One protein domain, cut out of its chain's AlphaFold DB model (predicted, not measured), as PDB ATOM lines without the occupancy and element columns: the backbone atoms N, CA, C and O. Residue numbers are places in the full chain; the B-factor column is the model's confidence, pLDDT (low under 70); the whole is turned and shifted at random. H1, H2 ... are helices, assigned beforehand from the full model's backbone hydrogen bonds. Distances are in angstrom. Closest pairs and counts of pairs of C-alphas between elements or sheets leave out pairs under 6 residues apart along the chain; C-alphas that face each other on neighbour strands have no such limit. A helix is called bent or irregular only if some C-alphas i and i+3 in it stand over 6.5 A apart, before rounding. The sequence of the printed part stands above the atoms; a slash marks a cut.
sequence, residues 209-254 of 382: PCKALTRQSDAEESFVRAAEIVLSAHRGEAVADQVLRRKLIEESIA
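AT A GLANCE: This is residues 209 to 254 of the 382 residues of the protein "Hypothetical protein" of Polarella glacialis (UniProt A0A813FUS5). Two helices meet near their ends as an open V, with a long arm H1 and a shorter arm H2 that folds partly back after a tight turn. Away from that corner, residues 209 to 228 of H1 and 243 to 254 of H2 stand free. The printed part has 46 residues with two named helices, H1 then H2, and no named strand: all helix. It is only just loose, close to extended, with a radius of gyration of the C-alphas of 14.1 A, and flat, spanning 41 by 29 by 7 A.

HOW THE PARTS SIT: H1, residues 209 to 233, and H2, residues 239 to 254, are close but not clearly touching, with 1 pair of C-alphas within 8 A. Their closest C-alphas, those of Ala 233 and Val 239, are 6.3 A apart. They run opposite ways at a steep tilt of 43 degrees. In H2 every O i to N i+4 pair is within hydrogen-bond range; in H1, 19 of 21 are.

IN THESE COORDINATES: H1 begins at C-alpha 209 (129.705, 160.549, 163.519) and is 36.1 A long. It is irregular: C-alphas 210 and 213 are 7.0 A apart. H2 is 23.0 A long and ends at C-alpha 254 (101.332, 150.187, 174.535).

THE WHOLE: The two C-alphas farthest apart, those of Pro 209 and Gly 236, are 41.8 A apart. The printed part has no cut, and the link from H1 to H2 is tight. Mean pLDDT of the printed part is 84.5; residues 236 to 237 are under 70.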
ATOM      1  N   PRO A 209     129.821 159.147 163.903       93.75
ATOM      2  CA  PRO A 209     129.705 160.549 163.519       93.75
ATOM      3  C   PRO A 209     128.456 160.825 162.675       93.75
ATOM      4  O   PRO A 209     127.920 161.931 162.746       93.75
ATOM      5  N   CYS A 210     127.926 159.836 161.947       92.00
ATOM      6  CA  CYS A 210     126.711 160.001 161.143       92.00
ATOM      7  C   CYS A 210     125.487 160.261 162.029       92.00
ATOM      8  O   CYS A 210     124.588 161.015 161.662       92.00
ATOM      9  N   LYS A 211     125.470 159.680 163.234       93.94
ATOM     10  CA  LYS A 211     124.405 159.875 164.229       93.94
ATOM     11  C   LYS A 211     124.687 161.007 165.208       93.94
ATOM     12  O   LYS A 211     123.887 161.220 166.118       93.94
ATOM     13  N   ALA A 212     125.815 161.709 165.092       92.81
ATOM     14  CA  ALA A 212     126.161 162.785 166.019       92.81
ATOM     15  C   ALA A 212     125.127 163.918 165.964       92.81
ATOM     16  O   ALA A 212     124.630 164.333 167.009       92.81
ATOM     17  N   LEU A 213     124.731 164.340 164.756       90.19
ATOM     18  CA  LEU A 213     123.731 165.393 164.565       90.19
ATOM     19  C   LEU A 213     122.358 164.981 165.113       90.19
ATOM     20  O   LEU A 213     121.719 165.758 165.812       90.19
ATOM     21  N   THR A 214     121.921 163.746 164.849       92.06
ATOM     22  CA  THR A 214     120.647 163.225 165.374       92.06
ATOM     23  C   THR A 214     120.641 163.215 166.895       92.06
ATOM     24  O   THR A 214     119.676 163.651 167.505       92.06
ATOM     25  N   ARG A 215     121.745 162.791 167.521       92.62
ATOM     26  CA  ARG A 215     121.871 162.791 168.981       92.62
ATOM     27  C   ARG A 215     121.913 164.197 169.562       92.62
ATOM     28  O   ARG A 215     121.327 164.414 170.615       92.62
ATOM     29  N   GLN A 216     122.573 165.138 168.887       93.81
ATOM     30  CA  GLN A 216     122.553 166.542 169.285       93.81
ATOM     31  C   GLN A 216     121.132 167.113 169.191       93.81
ATOM     32  O   GLN A 216     120.659 167.686 170.162       93.81
ATOM     33  N   SER A 217     120.429 166.873 168.083       93.12
ATOM     34  CA  SER A 217     119.025 167.264 167.908       93.12
ATOM     35  C   SER A 217     118.130 166.642 168.979       93.12
ATOM     36  O   SER A 217     117.334 167.338 169.596       93.12
ATOM     37  N   ASP A 218     118.267 165.345 169.259       92.25
ATOM     38  CA  ASP A 218     117.474 164.676 170.293       92.25
ATOM     39  C   ASP A 218     117.809 165.193 171.703       92.25
ATOM     40  O   ASP A 218     116.922 165.265 172.559       92.25
ATOM     41  N   ALA A 219     119.063 165.579 171.962       93.44
ATOM     42  CA  ALA A 219     119.474 166.217 173.211       93.44
ATOM     43  C   ALA A 219     118.889 167.631 173.342       93.44
ATOM     44  O   ALA A 219     118.342 167.959 174.393       93.44
ATOM     45  N   GLU A 220     118.935 168.431 172.274       94.44
ATOM     46  CA  GLU A 220     118.320 169.761 172.206       94.44
ATOM     47  C   GLU A 220     116.802 169.676 172.385       94.44
ATOM     48  O   GLU A 220     116.239 170.386 173.209       94.44
ATOM     49  N   GLU A 221     116.126 168.742 171.719       91.50
ATOM     50  CA  GLU A 221     114.695 168.507 171.917       91.50
ATOM     51  C   GLU A 221     114.362 168.041 173.334       91.50
ATOM     52  O   GLU A 221     113.344 168.423 173.906       91.50
ATOM     53  N   SER A 222     115.200 167.186 173.921       89.88
ATOM     54  CA  SER A 222     115.013 166.748 175.304       89.88
ATOM     55  C   SER A 222     115.192 167.909 176.277       89.88
ATOM     56  O   SER A 222     114.421 168.020 177.228       89.88
ATOM     57  N   PHE A 223     116.135 168.809 175.995       94.56
ATOM     58  CA  PHE A 223     116.315 170.052 176.730       94.56
ATOM     59  C   PHE A 223     115.117 170.993 176.571       94.56
ATOM     60  O   PHE A 223     114.587 171.453 177.578       94.56
ATOM     61  N   VAL A 224     114.634 171.230 175.347       92.81
ATOM     62  CA  VAL A 224     113.454 172.073 175.085       92.81
ATOM     63  C   VAL A 224     112.228 171.510 175.793       92.81
ATOM     64  O   VAL A 224     111.552 172.244 176.502       92.81
ATOM     65  N   ARG A 225     111.988 170.195 175.707       86.00
ATOM     66  CA  ARG A 225     110.904 169.536 176.451       86.00
ATOM     67  C   ARG A 225     111.056 169.718 177.957       86.00
ATOM     68  O   ARG A 225     110.074 170.002 178.632       86.00
ATOM     69  N   ALA A 226     112.261 169.554 178.500       85.88
ATOM     70  CA  ALA A 226     112.511 169.777 179.920       85.88
ATOM     71  C   ALA A 226     112.249 171.240 180.319       85.88
ATOM     72  O   ALA A 226     111.587 171.492 181.324       85.88
ATOM     73  N   ALA A 227     112.696 172.197 179.507       89.88
ATOM     74  CA  ALA A 227     112.469 173.621 179.718       89.88
ATOM     75  C   ALA A 227     110.978 173.982 179.642       89.88
ATOM     76  O   ALA A 227     110.480 174.690 180.512       89.88
ATOM     77  N   GLU A 228     110.239 173.450 178.667       87.12
ATOM     78  CA  GLU A 228     108.788 173.631 178.553       87.12
ATOM     79  C   GLU A 228     108.037 173.073 179.767       87.12
ATOM     80  O   GLU A 228     107.081 173.694 180.230       87.12
ATOM     81  N   ILE A 229     108.472 171.943 180.337       81.00
ATOM     82  CA  ILE A 229     107.888 171.401 181.576       81.00
ATOM     83  C   ILE A 229     108.119 172.369 182.736       81.00
ATOM     84  O   ILE A 229     107.187 172.690 183.466       81.00
ATOM     85  N   VAL A 230     109.341 172.880 182.892       86.31
ATOM     86  CA  VAL A 230     109.672 173.822 183.974       86.31
ATOM     87  C   VAL A 230     108.895 175.137 183.823       86.31
ATOM     88  O   VAL A 230     108.357 175.657 184.804       86.31
ATOM     89  N   LEU A 231     108.782 175.648 182.593       86.69
ATOM     90  CA  LEU A 231     108.049 176.874 182.275       86.69
ATOM     91  C   LEU A 231     106.528 176.702 182.395       86.69
ATOM     92  O   LEU A 231     105.846 177.634 182.818       86.69
ATOM     93  N   SER A 232     105.984 175.534 182.048       79.25
ATOM     94  CA  SER A 232     104.550 175.238 182.192       79.25
ATOM     95  C   SER A 232     104.155 174.949 183.639       79.25
ATOM     96  O   SER A 232     103.091 175.394 184.061       79.25
ATOM     97  N   ALA A 233     105.033 174.338 184.441       74.12
ATOM     98  CA  ALA A 233     104.824 174.166 185.881       74.12
ATOM     99  C   ALA A 233     104.672 175.510 186.622       74.12
ATOM    100  O   ALA A 233     103.951 175.592 187.613       74.12
ATOM    101  N   HIS A 234     105.281 176.589 186.117       71.06
ATOM    102  CA  HIS A 234     105.093 177.942 186.658       71.06
ATOM    103  C   HIS A 234     103.755 178.592 186.260       71.06
ATOM    104  O   HIS A 234     103.390 179.619 186.827       71.06
ATOM    105  N   ARG A 235     103.002 178.018 185.310       75.31
ATOM    106  CA  ARG A 235     101.708 178.548 184.836       75.31
ATOM    107  C   ARG A 235     100.492 177.981 185.577       75.31
ATOM    108  O   ARG A 235      99.366 178.252 185.174       75.31
ATOM    109  N   GLY A 236     100.700 177.226 186.656       68.50
ATOM    110  CA  GLY A 236      99.621 176.771 187.538       68.50
ATOM    111  C   GLY A 236      98.844 175.540 187.061       68.50
ATOM    112  O   GLY A 236      97.897 175.148 187.737       68.50
ATOM    113  N   GLU A 237      99.237 174.884 185.959       64.38
ATOM    114  CA  GLU A 237      98.805 173.497 185.730       64.38
ATOM    115  C   GLU A 237      99.468 172.618 186.799       64.38
ATOM    116  O   GLU A 237     100.695 172.594 186.933       64.38
ATOM    117  N   ALA A 238      98.659 171.910 187.590       75.00
ATOM    118  CA  ALA A 238      99.168 171.017 188.618       75.00
ATOM    119  C   ALA A 238     100.053 169.945 187.963       75.00
ATOM    120  O   ALA A 238      99.618 169.227 187.065       75.00
ATOM    121  N   VAL A 239     101.294 169.801 188.437       73.25
ATOM    122  CA  VAL A 239     102.267 168.798 187.952       73.25
ATOM    123  C   VAL A 239     101.658 167.384 187.900       73.25
ATOM    124  O   VAL A 239     102.000 166.585 187.028       73.25
ATOM    125  N   ALA A 240     100.700 167.098 188.786       78.06
ATOM    126  CA  ALA A 240      99.927 165.861 188.808       78.06
ATOM    127  C   ALA A 240      99.170 165.583 187.492       78.06
ATOM    128  O   ALA A 240      99.216 164.456 186.994       78.06
ATOM    129  N   ASP A 241      98.551 166.596 186.884       81.12
ATOM    130  CA  ASP A 241      97.751 166.439 185.665       81.12
ATOM    131  C   ASP A 241      98.631 166.154 184.444       81.12
ATOM    132  O   ASP A 241      98.282 165.340 183.584       81.12
ATOM    133  N   GLN A 242      99.820 166.761 184.382       73.69
ATOM    134  CA  GLN A 242     100.790 166.479 183.320       73.69
ATOM    135  C   GLN A 242     101.360 165.057 183.422       73.69
ATOM    136  O   GLN A 242     101.507 164.376 182.402       73.69
ATOM    137  N   VAL A 243     101.642 164.575 184.639       80.88
ATOM    138  CA  VAL A 243     102.087 163.188 184.869       80.88
ATOM    139  C   VAL A 243     100.992 162.193 184.476       80.88
ATOM    140  O   VAL A 243     101.282 161.183 183.833       80.88
ATOM    141  N   LEU A 244      99.731 162.490 184.798       86.19
ATOM    142  CA  LEU A 244      98.592 161.643 184.450       86.19
ATOM    143  C   LEU A 244      98.352 161.594 182.930       86.19
ATOM    144  O   LEU A 244      98.181 160.510 182.372       86.19
ATOM    145  N   ARG A 245      98.452 162.737 182.230       81.00
ATOM    146  CA  ARG A 245      98.397 162.787 180.756       81.00
ATOM    147  C   ARG A 245      99.496 161.945 180.101       81.00
ATOM    148  O   ARG A 245      99.223 161.282 179.103       81.00
ATOM    149  N   ARG A 246     100.721 161.934 180.646       79.12
ATOM    150  CA  ARG A 246     101.816 161.094 180.118       79.12
ATOM    151  C   ARG A 246     101.515 159.608 180.231       79.12
ATOM    152  O   ARG A 246     101.644 158.909 179.232       79.12
ATOM    153  N   LYS A 247     101.059 159.154 181.402       87.12
ATOM    154  CA  LYS A 247     100.693 157.746 181.611       87.12
ATOM    155  C   LYS A 247      99.602 157.294 180.641       87.12
ATOM    156  O   LYS A 247      99.755 156.261 180.006       87.12
ATOM    157  N   LEU A 248      98.570 158.117 180.434       88.44
ATOM    158  CA  LEU A 248      97.507 157.831 179.462       88.44
ATOM    159  C   LEU A 248      98.035 157.700 178.026       88.44
ATOM    160  O   LEU A 248      97.602 156.823 177.280       88.44
ATOM    161  N   ILE A 249      98.970 158.565 177.618       77.62
ATOM    162  CA  ILE A 249      99.577 158.487 176.284       77.62
ATOM    163  C   ILE A 249     100.424 157.216 176.157       77.62
ATOM    164  O   ILE A 249     100.290 156.512 175.157       77.62
ATOM    165  N   GLU A 250     101.253 156.894 177.149       82.12
ATOM    166  CA  GLU A 250     102.086 155.684 177.158       82.12
ATOM    167  C   GLU A 250     101.237 154.407 177.123       82.12
ATOM    168  O   GLU A 250     101.480 153.540 176.284       82.12
ATOM    169  N   GLU A 251     100.179 154.331 177.933       89.69
ATOM    170  CA  GLU A 251      99.208 153.233 177.905       89.69
ATOM    171  C   GLU A 251      98.507 153.137 176.544       89.69
ATOM    172  O   GLU A 251      98.362 152.046 175.994       89.69
ATOM    173  N   SER A 252      98.131 154.267 175.933       79.44
ATOM    174  CA  SER A 252      97.517 154.267 174.598       79.44
ATOM    175  C   SER A 252      98.463 153.761 173.503       79.44
ATOM    176  O   SER A 252      98.009 153.161 172.531       79.44
ATOM    177  N   ILE A 253      99.771 153.995 173.644       73.94
ATOM    178  CA  ILE A 253     100.792 153.519 172.703       73.94
ATOM    179  C   ILE A 253     101.058 152.032 172.929       73.94
ATOM    180  O   ILE A 253     101.132 151.288 171.955       73.94
ATOM    181  N   ALA A 254     101.145 151.591 174.185       81.06
ATOM    182  CA  ALA A 254     101.332 150.187 174.535       81.06
ATOM    183  C   ALA A 254     100.153 149.311 174.076       81.06
ATOM    184  O   ALA A 254     100.359 148.196 173.608       81.06
TER     185      ALA A 254